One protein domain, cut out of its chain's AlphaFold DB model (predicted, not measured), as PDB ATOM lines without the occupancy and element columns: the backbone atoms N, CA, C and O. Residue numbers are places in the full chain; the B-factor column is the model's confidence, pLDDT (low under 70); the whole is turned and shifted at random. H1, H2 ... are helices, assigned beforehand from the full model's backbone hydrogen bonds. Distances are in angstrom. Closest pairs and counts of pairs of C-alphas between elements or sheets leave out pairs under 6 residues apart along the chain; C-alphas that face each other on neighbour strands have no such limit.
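This is residues 63 to 150 of the 368 residues of an uncharacterized protein of Diploscapter pachys (UniProt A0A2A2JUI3). A long helix, H4, folds back along the shorter H3 as a helical hairpin, and two short helices, H1 and H2, lie side by side over one side of that hairpin, crossing it at nearly a right angle. The last part of H4, residues 136 to 150, sticks out of this four-helix body as a long arm and makes much of the length. The printed part has 88 residues with four named helices, in the order H1, H2, H3, H4, and no named strand; the class is all helix. The whole is loose, with a radius of gyration of the C-alphas of 16.2 A, and spans 57 by 22 by 20 A.

H1, residues 63 to 74, is close but not clearly touching H2, residues 79 to 90; their closest C-alphas, Leu 72 and Phe 82, are 7.7 A apart. The two run opposite ways at a shallow tilt of 4 degrees. H2 touches H3, residues 96 to 106, with residues 79 to 83 alone, about perpendicular at 86 degrees; the closest C-alphas, Met 79 and Phe 103, are 6.4 A apart. H3 and H4, residues 113 to 150, form a helical hairpin, opposite ways at a shallow tilt of 12 degrees. They touch with 22 pairs of C-alphas within 8 A, the closest being Ala 102 and Ala 120 at 4.6 A, and H4 does so with residues 116 to 127 alone. H4 touches H1 with residues 113 to 118 alone, about perpendicular at 78 degrees; the closest C-alphas, Val 70 and Pro 113, are 5.7 A apart. Residues 86 to 90 of H2 touch residues 121 to 128 of H4, about perpendicular at 75 degrees, with the C-alphas of Phe 90 and Arg 125 closest at 6.4 A. The helix packing is mostly crossed, with helices meeting at large angles. Every O i to N i+4 pair is within hydrogen-bond range in H1, H3 and H4; in H2 it is 7 of 8.

H1 begins at C-alpha 63, (188.728, 250.345, 182.082), and is 16.6 A long. H2 is 15.7 A long and H3 15.0 A. H4 runs 55.2 A from C-alpha 113, (177.618, 245.393, 178.282), to C-alpha 150, (219.022, 224.100, 148.661).

The two C-alphas farthest apart, Asp 112 and Glu 150, are 57.5 A from each other. Without residues 136 to 150, which stand free, the body spans 34 by 22 by 20 A. The printed part has no cut. The links H1 to H2 and H2 to H3 are tight, and H3 to H4 is short. The mean pLDDT of the printed part is 71.6; residues 109 to 111, 123, 127 and 129 to 150 are under 70.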
ATOM      1  N   ASP A  63     189.992 249.643 181.863       73.12
ATOM      2  CA  ASP A  63     188.728 250.345 182.082       73.12
ATOM      3  C   ASP A  63     188.414 251.230 180.875       73.12
ATOM      4  O   ASP A  63     187.302 251.197 180.361       73.12
ATOM      5  N   ARG A  64     189.418 251.940 180.334       80.38
ATOM      6  CA  ARG A  64     189.256 252.752 179.115       80.38
ATOM      7  C   ARG A  64     188.875 251.911 177.901       80.38
ATOM      8  O   ARG A  64     188.047 252.344 177.108       80.38
ATOM      9  N   LEU A  65     189.478 250.731 177.740       80.56
ATOM     10  CA  LEU A  65     189.153 249.830 176.636       80.56
ATOM     11  C   LEU A  65     187.759 249.219 176.806       80.56
ATOM     12  O   LEU A  65     187.010 249.133 175.838       80.56
ATOM     13  N   VAL A  66     187.395 248.812 178.022       80.31
ATOM     14  CA  VAL A  66     186.052 248.306 178.317       80.31
ATOM     15  C   VAL A  66     185.018 249.402 178.061       80.31
ATOM     16  O   VAL A  66     184.033 249.141 177.382       80.31
ATOM     17  N   GLU A  67     185.254 250.638 178.501       81.88
ATOM     18  CA  GLU A  67     184.381 251.782 178.214       81.88
ATOM     19  C   GLU A  67     184.280 252.094 176.714       81.88
ATOM     20  O   GLU A  67     183.196 252.400 176.216       81.88
ATOM     21  N   GLU A  68     185.392 252.016 175.976       86.81
ATOM     22  CA  GLU A  68     185.422 252.185 174.519       86.81
ATOM     23  C   GLU A  68     184.591 251.098 173.824       86.81
ATOM     24  O   GLU A  68     183.788 251.403 172.944       86.81
ATOM     25  N   LEU A  69     184.709 249.845 174.270       82.69
ATOM     26  CA  LEU A  69     183.927 248.728 173.751       82.69
ATOM     27  C   LEU A  69     182.450 248.817 174.135       82.69
ATOM     28  O   LEU A  69     181.613 248.541 173.288       82.69
ATOM     29  N   VAL A  70     182.104 249.243 175.350       85.75
ATOM     30  CA  VAL A  70     180.707 249.440 175.772       85.75
ATOM     31  C   VAL A  70     180.027 250.503 174.905       85.75
ATOM     32  O   VAL A  70     178.958 250.244 174.355       85.75
ATOM     33  N   LYS A  71     180.684 251.648 174.675       87.88
ATOM     34  CA  LYS A  71     180.201 252.675 173.730       87.88
ATOM     35  C   LYS A  71     180.068 252.120 172.315       87.88
ATOM     36  O   LYS A  71     179.142 252.464 171.582       87.88
ATOM     37  N   LEU A  72     180.992 251.245 171.925       86.50
ATOM     38  CA  LEU A  72     180.939 250.602 170.627       86.50
ATOM     39  C   LEU A  72     179.741 249.641 170.535       86.50
ATOM     40  O   LEU A  72     179.054 249.688 169.522       86.50
ATOM     41  N   ILE A  73     179.423 248.850 171.570       84.50
ATOM     42  CA  ILE A  73     178.242 247.960 171.622       84.50
ATOM     43  C   ILE A  73     176.959 248.761 171.375       84.50
ATOM     44  O   ILE A  73     176.136 248.356 170.551       84.50
ATOM     45  N   GLU A  74     176.816 249.917 172.029       82.75
ATOM     46  CA  GLU A  74     175.657 250.811 171.879       82.75
ATOM     47  C   GLU A  74     175.481 251.313 170.438       82.75
ATOM     48  O   GLU A  74     174.356 251.492 169.970       82.75
ATOM     49  N   SER A  75     176.585 251.479 169.702       84.44
ATOM     50  CA  SER A  75     176.575 251.875 168.288       84.44
ATOM     51  C   SER A  75     176.260 250.734 167.308       84.44
ATOM     52  O   SER A  75     176.133 250.982 166.110       84.44
ATOM     53  N   ASN A  76     176.099 249.496 167.800       82.44
ATOM     54  CA  ASN A  76     175.834 248.291 167.008       82.44
ATOM     55  C   ASN A  76     176.815 248.131 165.823       82.44
ATOM     56  O   ASN A  76     176.420 248.192 164.655       82.44
ATOM     57  N   PRO A  77     178.108 247.925 166.107       85.12
ATOM     58  CA  PRO A  77     179.164 248.036 165.123       85.12
ATOM     59  C   PRO A  77     179.195 246.787 164.234       85.12
ATOM     60  O   PRO A  77     178.769 245.689 164.623       85.12
ATOM     61  N   ALA A  78     179.758 246.949 163.038       88.25
ATOM     62  CA  ALA A  78     180.174 245.819 162.221       88.25
ATOM     63  C   ALA A  78     181.415 245.140 162.834       88.25
ATOM     64  O   ALA A  78     182.151 245.737 163.628       88.25
ATOM     65  N   MET A  79     181.656 243.885 162.458       86.69
ATOM     66  CA  MET A  79     182.767 243.086 162.986       86.69
ATOM     67  C   MET A  79     184.129 243.701 162.655       86.69
ATOM     68  O   MET A  79     185.059 243.608 163.450       86.69
ATOM     69  N   GLU A  80     184.236 244.371 161.511       87.50
ATOM     70  CA  GLU A  80     185.435 245.065 161.054       87.50
ATOM     71  C   GLU A  80     185.816 246.220 161.983       87.50
ATOM     72  O   GLU A  80     186.997 246.435 162.248       87.50
ATOM     73  N   GLU A  81     184.824 246.934 162.513       86.06
ATOM     74  CA  GLU A  81     185.046 248.074 163.401       86.06
ATOM     75  C   GLU A  81     185.457 247.611 164.804       86.06
ATOM     76  O   GLU A  81     186.414 248.134 165.376       86.06
ATOM     77  N   PHE A  82     184.827 246.544 165.307       89.31
ATOM     78  CA  PHE A  82     185.295 245.838 166.503       89.31
ATOM     79  C   PHE A  82     186.742 245.345 166.328       89.31
ATOM     80  O   PHE A  82     187.608 245.619 167.160       89.31
ATOM     81  N   ALA A  83     187.039 244.681 165.207       85.81
ATOM     82  CA  ALA A  83     188.375 244.181 164.908       85.81
ATOM     83  C   ALA A  83     189.408 245.312 164.815       85.81
ATOM     84  O   ALA A  83     190.551 245.125 165.223       85.81
ATOM     85  N   ARG A  84     189.030 246.484 164.291       88.81
ATOM     86  CA  ARG A  84     189.905 247.658 164.193       88.81
ATOM     87  C   ARG A  84     190.328 248.144 165.577       88.81
ATOM     88  O   ARG A  84     191.527 248.273 165.815       88.81
ATOM     89  N   VAL A  85     189.367 248.355 166.480       86.69
ATOM     90  CA  VAL A  85     189.621 248.799 167.864       86.69
ATOM     91  C   VAL A  85     190.513 247.794 168.598       86.69
ATOM     92  O   VAL A  85     191.535 248.162 169.179       86.69
ATOM     93  N   MET A  86     190.188 246.505 168.491       84.62
ATOM     94  CA  MET A  86     190.931 245.438 169.164       84.62
ATOM     95  C   MET A  86     192.342 245.240 168.595       84.62
ATOM     96  O   MET A  86     193.299 245.030 169.343       84.62
ATOM     97  N   ARG A  87     192.512 245.370 167.275       83.88
ATOM     98  CA  ARG A  87     193.807 245.207 166.602       83.88
ATOM     99  C   ARG A  87     194.809 246.280 166.982       83.88
ATOM    100  O   ARG A  87     195.986 245.963 167.120       83.88
ATOM    101  N   THR A  88     194.364 247.519 167.176       80.88
ATOM    102  CA  THR A  88     195.244 248.610 167.619       80.88
ATOM    103  C   THR A  88     195.863 248.327 168.991       80.88
ATOM    104  O   THR A  88     196.943 248.835 169.278       80.88
ATOM    105  N   ARG A  89     195.214 247.501 169.824       78.50
ATOM    106  CA  ARG A  89     195.665 247.184 171.187       78.50
ATOM    107  C   ARG A  89     196.397 245.851 171.302       78.50
ATOM    108  O   ARG A  89     197.402 245.780 171.998       78.50
ATOM    109  N   PHE A  90     195.904 244.808 170.638       76.38
ATOM    110  CA  PHE A  90     196.406 243.442 170.827       76.38
ATOM    111  C   PHE A  90     197.078 242.854 169.590       76.38
ATOM    112  O   PHE A  90     197.823 241.894 169.712       76.38
ATOM    113  N   GLY A  91     196.852 243.422 168.406       75.75
ATOM    114  CA  GLY A  91     197.352 242.880 167.146       75.75
ATOM    115  C   GLY A  91     196.307 242.100 166.344       75.75
ATOM    116  O   GLY A  91     195.105 242.119 166.623       75.75
ATOM    117  N   HIS A  92     196.764 241.494 165.250       80.62
ATOM    118  CA  HIS A  92     195.899 240.872 164.249       80.62
ATOM    119  C   HIS A  92     195.557 239.418 164.597       80.62
ATOM    120  O   HIS A  92     196.425 238.670 165.048       80.62
ATOM    121  N   VAL A  93     194.300 239.046 164.348       75.31
ATOM    122  CA  VAL A  93     193.800 237.670 164.386       75.31
ATOM    123  C   VAL A  93     193.670 237.187 162.946       75.31
ATOM    124  O   VAL A  93     192.975 237.834 162.160       75.31
ATOM    125  N   ASP A  94     194.332 236.079 162.625       71.88
ATOM    126  CA  ASP A  94     194.383 235.520 161.270       71.88
ATOM    127  C   ASP A  94     193.172 234.614 160.984       71.88
ATOM    128  O   ASP A  94     192.707 234.531 159.848       71.88
ATOM    129  N   ASP A  95     192.633 233.952 162.016       79.44
ATOM    130  CA  ASP A  95     191.483 233.055 161.885       79.44
ATOM    131  C   ASP A  95     190.151 233.812 162.032       79.44
ATOM    132  O   ASP A  95     189.823 234.390 163.075       79.44
ATOM    133  N   PHE A  96     189.346 233.771 160.969       78.94
ATOM    134  CA  PHE A  96     188.010 234.359 160.934       78.94
ATOM    135  C   PHE A  96     187.079 233.786 162.010       78.94
ATOM    136  O   PHE A  96     186.277 234.530 162.571       78.94
ATOM    137  N   PHE A  97     187.169 232.487 162.310       77.31
ATOM    138  CA  PHE A  97     186.322 231.843 163.313       77.31
ATOM    139  C   PHE A  97     186.596 232.398 164.712       77.31
ATOM    140  O   PHE A  97     185.670 232.702 165.461       77.31
ATOM    141  N   ASP A  98     187.868 232.599 165.039       77.25
ATOM    142  CA  ASP A  98     188.285 233.148 166.321       77.25
ATOM    143  C   ASP A  98     187.899 234.626 166.475       77.25
ATOM    144  O   ASP A  98     187.411 235.046 167.531       77.25
ATOM    145  N   LEU A  99     188.060 235.410 165.403       79.38
ATOM    146  CA  LEU A  99     187.577 236.788 165.361       79.38
ATOM    147  C   LEU A  99     186.054 236.843 165.544       79.38
ATOM    148  O   LEU A  99     185.543 237.673 166.300       79.38
ATOM    149  N   ARG A 100     185.336 235.937 164.876       81.62
ATOM    150  CA  ARG A 100     183.882 235.831 164.956       81.62
ATOM    151  C   ARG A 100     183.421 235.450 166.358       81.62
ATOM    152  O   ARG A 100     182.486 236.062 166.856       81.62
ATOM    153  N   LEU A 101     184.097 234.511 167.014       77.88
ATOM    154  CA  LEU A 101     183.786 234.086 168.376       77.88
ATOM    155  C   LEU A 101     183.943 235.236 169.383       77.88
ATOM    156  O   LEU A 101     183.075 235.440 170.232       77.88
ATOM    157  N   ALA A 102     185.017 236.020 169.266       82.12
ATOM    158  CA  ALA A 102     185.213 237.213 170.089       82.12
ATOM    159  C   ALA A 102     184.141 238.283 169.818       82.12
ATOM    160  O   ALA A 102     183.637 238.911 170.750       82.12
ATOM    161  N   PHE A 103     183.752 238.459 168.554       86.56
ATOM    162  CA  PHE A 103     182.701 239.398 168.163       86.56
ATOM    163  C   PHE A 103     181.298 238.956 168.609       86.56
ATOM    164  O   PHE A 103     180.491 239.780 169.032       86.56
ATOM    165  N   ASP A 104     180.994 237.662 168.567       83.12
ATOM    166  CA  ASP A 104     179.717 237.135 169.047       83.12
ATOM    167  C   ASP A 104     179.615 237.251 170.579       83.12
ATOM    168  O   ASP A 104     178.540 237.550 171.094       83.12
ATOM    169  N   ALA A 105     180.731 237.129 171.313       80.00
ATOM    170  CA  ALA A 105     180.781 237.434 172.745       80.00
ATOM    171  C   ALA A 105     180.578 238.930 173.033       80.00
ATOM    172  O   ALA A 105     179.804 239.284 173.924       80.00
ATOM    173  N   PHE A 106     181.196 239.800 172.228       85.25
ATOM    174  CA  PHE A 106     181.001 241.253 172.274       85.25
ATOM    175  C   PHE A 106     179.532 241.646 172.053       85.25
ATOM    176  O   PHE A 106     179.019 242.536 172.723       85.25
ATOM    177  N   ARG A 107     178.832 240.945 171.153       84.12
ATOM    178  CA  ARG A 107     177.403 241.150 170.858       84.12
ATOM    179  C   ARG A 107     176.457 240.339 171.737       84.12
ATOM    180  O   ARG A 107     175.243 240.389 171.524       84.12
ATOM    181  N   SER A 108     176.978 239.544 172.667       77.19
ATOM    182  CA  SER A 108     176.130 238.666 173.458       77.19
ATOM    183  C   SER A 108     175.270 239.502 174.412       77.19
ATOM    184  O   SER A 108     175.775 240.276 175.220       77.19
ATOM    185  N   ASN A 109     173.951 239.323 174.332       62.88
ATOM    186  CA  ASN A 109     172.981 239.927 175.259       62.88
ATOM    187  C   ASN A 109     172.823 239.095 176.547       62.88
ATOM    188  O   ASN A 109     171.800 239.175 177.223       62.88
ATOM    189  N   VAL A 110     173.785 238.217 176.842       54.38
ATOM    190  CA  VAL A 110     173.688 237.227 177.928       54.38
ATOM    191  C   VAL A 110     174.066 237.846 179.283       54.38
ATOM    192  O   VAL A 110     173.656 237.341 180.324       54.38
ATOM    193  N   SER A 111     174.786 238.970 179.276       59.50
ATOM    194  CA  SER A 111     175.236 239.722 180.453       59.50
ATOM    195  C   SER A 111     175.237 241.228 180.174       59.50
ATOM    196  O   SER A 111     175.006 241.644 179.039       59.50
ATOM    197  N   ASP A 112     175.480 242.049 181.202       76.88
ATOM    198  CA  ASP A 112     175.627 243.495 181.029       76.88
ATOM    199  C   ASP A 112     176.730 243.836 179.989       76.88
ATOM    200  O   ASP A 112     177.645 243.027 179.776       76.88
ATOM    201  N   PRO A 113     176.676 245.016 179.340       72.06
ATOM    202  CA  PRO A 113     177.618 245.393 178.282       72.06
ATOM    203  C   PRO A 113     179.099 245.338 178.684       72.06
ATOM    204  O   PRO A 113     179.946 245.060 177.837       72.06
ATOM    205  N   TYR A 114     179.429 245.565 179.959       76.75
ATOM    206  CA  TYR A 114     180.801 245.498 180.463       76.75
ATOM    207  C   TYR A 114     181.295 244.054 180.518       76.75
ATOM    208  O   TYR A 114     182.433 243.777 180.143       76.75
ATOM    209  N   CYS A 115     180.436 243.117 180.920       74.12
ATOM    210  CA  CYS A 115     180.749 241.690 180.898       74.12
ATOM    211  C   CYS A 115     180.920 241.165 179.462       74.12
ATOM    212  O   CYS A 115     181.858 240.412 179.188       74.12
ATOM    213  N   SER A 116     180.076 241.605 178.523       73.81
ATOM    214  CA  SER A 116     180.213 241.258 177.099       73.81
ATOM    215  C   SER A 116     181.500 241.834 176.492       73.81
ATOM    216  O   SER A 116     182.225 241.120 175.795       73.81
ATOM    217  N   ALA A 117     181.854 243.078 176.832       73.62
ATOM    218  CA  ALA A 117     183.126 243.693 176.450       73.62
ATOM    219  C   ALA A 117     184.336 242.952 177.047       73.62
ATOM    220  O   ALA A 117     185.275 242.623 176.324       73.62
ATOM    221  N   ALA A 118     184.311 242.617 178.340       73.81
ATOM    222  CA  ALA A 118     185.400 241.900 179.003       73.81
ATOM    223  C   ALA A 118     185.627 240.501 178.400       73.81
ATOM    224  O   ALA A 118     186.763 240.131 178.094       73.81
ATOM    225  N   ASN A 119     184.551 239.748 178.157       73.00
ATOM    226  CA  ASN A 119     184.621 238.424 177.535       73.00
ATOM    227  C   ASN A 119     185.171 238.492 176.106       73.00
ATOM    228  O   ASN A 119     186.010 237.672 175.722       73.00
ATOM    229  N   ALA A 120     184.750 239.494 175.334       74.81
ATOM    230  CA  ALA A 120     185.271 239.729 173.995       74.81
ATOM    231  C   ALA A 120     186.777 240.006 173.998       74.81
ATOM    232  O   ALA A 120     187.494 239.483 173.144       74.81
ATOM    233  N   ILE A 121     187.274 240.774 174.976       78.88
ATOM    234  CA  ILE A 121     188.708 241.053 175.091       78.88
ATOM    235  C   ILE A 121     189.500 239.777 175.374       78.88
ATOM    236  O   ILE A 121     190.513 239.527 174.720       78.88
ATOM    237  N   VAL A 122     189.034 238.945 176.309       73.25
ATOM    238  CA  VAL A 122     189.701 237.679 176.650       73.25
ATOM    239  C   VAL A 122     189.766 236.748 175.436       73.25
ATOM    240  O   VAL A 122     190.828 236.200 175.131       73.25
ATOM    241  N   LEU A 123     188.654 236.604 174.712       68.50
ATOM    242  CA  LEU A 123     188.580 235.748 173.527       68.50
ATOM    243  C   LEU A 123     189.450 236.274 172.384       68.50
ATOM    244  O   LEU A 123     190.192 235.496 171.784       68.50
ATOM    245  N   TYR A 124     189.423 237.584 172.127       82.06
ATOM    246  CA  TYR A 124     190.244 238.207 171.090       82.06
ATOM    247  C   TYR A 124     191.739 238.077 171.405       82.06
ATOM    248  O   TYR A 124     192.530 237.733 170.534       82.06
ATOM    249  N   ARG A 125     192.149 238.291 172.659       77.44
ATOM    250  CA  ARG A 125     193.550 238.122 173.068       77.44
ATOM    251  C   ARG A 125     194.019 236.681 172.869       77.44
ATOM    252  O   ARG A 125     195.059 236.450 172.265       77.44
ATOM    253  N   SER A 126     193.200 235.714 173.282       72.12
ATOM    254  CA  SER A 126     193.484 234.291 173.078       72.12
ATOM    255  C   SER A 126     193.584 233.915 171.589       72.12
ATOM    256  O   SER A 126     194.377 233.050 171.214       72.12
ATOM    257  N   ALA A 127     192.792 234.565 170.735       69.00
ATOM    258  CA  ALA A 127     192.823 234.404 169.285       69.00
ATOM    259  C   ALA A 127     194.090 234.979 168.641       69.00
ATOM    260  O   ALA A 127     194.664 234.359 167.742       69.00
ATOM    261  N   VAL A 128     194.559 236.138 169.114       72.00
ATOM    262  CA  VAL A 128     195.839 236.713 168.679       72.00
ATOM    263  C   VAL A 128     196.976 235.756 169.019       72.00
ATOM    264  O   VAL A 128     197.804 235.471 168.156       72.00
ATOM    265  N   ASP A 129     196.989 235.199 170.230       67.62
ATOM    266  CA  ASP A 129     198.033 234.263 170.653       67.62
ATOM    267  C   ASP A 129     198.082 233.023 169.741       67.62
ATOM    268  O   ASP A 129     199.156 232.607 169.305       67.62
ATOM    269  N   ARG A 130     196.919 232.466 169.372       69.81
ATOM    270  CA  ARG A 130     196.832 231.359 168.401       69.81
ATOM    271  C   ARG A 130     197.323 231.757 167.015       69.81
ATOM    272  O   ARG A 130     198.088 231.018 166.407       69.81
ATOM    273  N   SER A 131     196.922 232.931 166.544       65.75
ATOM    274  CA  SER A 131     197.316 233.484 165.244       65.75
ATOM    275  C   SER A 131     198.840 233.646 165.141       65.75
ATOM    276  O   SER A 131     199.458 233.269 164.147       65.75
ATOM    277  N   VAL A 132     199.481 234.109 166.219       62.34
ATOM    278  CA  VAL A 132     200.947 234.191 166.318       62.34
ATOM    279  C   VAL A 132     201.593 232.802 166.272       62.34
ATOM    280  O   VAL A 132     202.577 232.617 165.554       62.34
ATOM    281  N   VAL A 133     201.043 231.812 166.982       58.28
ATOM    282  CA  VAL A 133     201.547 230.428 166.953       58.28
ATOM    283  C   VAL A 133     201.442 229.827 165.550       58.28
ATOM    284  O   VAL A 133     202.423 229.273 165.058       58.28
ATOM    285  N   THR A 134     200.299 229.983 164.882       55.06
ATOM    286  CA  THR A 134     200.070 229.463 163.527       55.06
ATOM    287  C   THR A 134     201.018 230.096 162.512       55.06
ATOM    288  O   THR A 134     201.672 229.375 161.765       55.06
ATOM    289  N   ARG A 135     201.174 231.427 162.522       51.84
ATOM    290  CA  ARG A 135     202.141 232.119 161.649       51.84
ATOM    291  C   ARG A 135     203.575 231.668 161.892       51.84
ATOM    292  O   ARG A 135     204.340 231.522 160.948       51.84
ATOM    293  N   THR A 136     203.929 231.420 163.152       43.94
ATOM    294  CA  THR A 136     205.258 230.913 163.507       43.94
ATOM    295  C   THR A 136     205.469 229.495 162.977       43.94
ATOM    296  O   THR A 136     206.539 229.200 162.461       43.94
ATOM    297  N   ALA A 137     204.456 228.628 163.055       46.41
ATOM    298  CA  ALA A 137     204.525 227.272 162.515       46.41
ATOM    299  C   ALA A 137     204.666 227.263 160.983       46.41
ATOM    300  O   ALA A 137     205.538 226.574 160.467       46.41
ATOM    301  N   ILE A 138     203.879 228.084 160.274       50.38
ATOM    302  CA  ILE A 138     203.962 228.218 158.810       50.38
ATOM    303  C   ILE A 138     205.346 228.723 158.392       50.38
ATOM    304  O   ILE A 138     205.976 228.123 157.531       50.38
ATOM    305  N   ALA A 139     205.868 229.761 159.054       42.72
ATOM    306  CA  ALA A 139     207.205 230.273 158.762       42.72
ATOM    307  C   ALA A 139     208.303 229.222 159.006       42.72
ATOM    308  O   ALA A 139     209.277 229.161 158.264       42.72
ATOM    309  N   ILE A 140     208.154 228.376 160.032       41.88
ATOM    310  CA  ILE A 140     209.085 227.269 160.296       41.88
ATOM    311  C   ILE A 140     209.030 226.224 159.175       41.88
ATOM    312  O   ILE A 140     210.084 225.741 158.759       41.88
ATOM    313  N   ASP A 141     207.840 225.881 158.685       41.44
ATOM    314  CA  ASP A 141     207.680 224.914 157.596       41.44
ATOM    315  C   ASP A 141     208.192 225.471 156.254       41.44
ATOM    316  O   ASP A 141     208.897 224.758 155.543       41.44
ATOM    317  N   GLU A 142     207.967 226.755 155.954       42.19
ATOM    318  CA  GLU A 142     208.519 227.432 154.765       42.19
ATOM    319  C   GLU A 142     210.056 227.493 154.802       42.19
ATOM    320  O   GLU A 142     210.726 227.183 153.816       42.19
ATOM    321  N   ILE A 143     210.645 227.812 155.961       41.62
ATOM    322  CA  ILE A 143     212.106 227.778 156.152       41.62
ATOM    323  C   ILE A 143     212.640 226.355 155.949       41.62
ATOM    324  O   ILE A 143     213.709 226.162 155.371       41.62
ATOM    325  N   ARG A 144     211.901 225.343 156.409       40.69
ATOM    326  CA  ARG A 144     212.280 223.939 156.253       40.69
ATOM    327  C   ARG A 144     212.259 223.504 154.789       40.69
ATOM    328  O   ARG A 144     213.167 222.792 154.369       40.69
ATOM    329  N   GLU A 145     211.259 223.930 154.026       44.31
ATOM    330  CA  GLU A 145     211.137 223.642 152.595       44.31
ATOM    331  C   GLU A 145     212.272 224.302 151.799       44.31
ATOM    332  O   GLU A 145     212.978 223.611 151.064       44.31
ATOM    333  N   MET A 146     212.576 225.576 152.072       41.50
ATOM    334  CA  MET A 146     213.701 226.292 151.452       41.50
ATOM    335  C   MET A 146     215.063 225.626 151.716       41.50
ATOM    336  O   MET A 146     215.893 225.521 150.816       41.50
ATOM    337  N   VAL A 147     215.289 225.129 152.937       42.81
ATOM    338  CA  VAL A 147     216.513 224.384 153.291       42.81
ATOM    339  C   VAL A 147     216.583 223.035 152.568       42.81
ATOM    340  O   VAL A 147     217.671 222.530 152.304       42.81
ATOM    341  N   THR A 148     215.437 222.440 152.235       41.75
ATOM    342  CA  THR A 148     215.383 221.155 151.526       41.75
ATOM    343  C   THR A 148     215.681 221.344 150.034       41.75
ATOM    344  O   THR A 148     216.477 220.590 149.479       41.75
ATOM    345  N   GLU A 149     215.159 222.406 149.411       46.31
ATOM    346  CA  GLU A 149     215.447 222.751 148.010       46.31
ATOM    347  C   GLU A 149     216.920 223.151 147.778       46.31
ATOM    348  O   GLU A 149     217.503 222.804 146.749       46.31
ATOM    349  N   GLU A 150     217.579 223.805 148.745       43.06
ATOM    350  CA  GLU A 150     219.022 224.100 148.661       43.06
ATOM    351  C   GLU A 150     219.915 222.847 148.760       43.06
ATOM    352  O   GLU A 150     221.058 222.860 148.285       43.06
TER     353      GLU A 150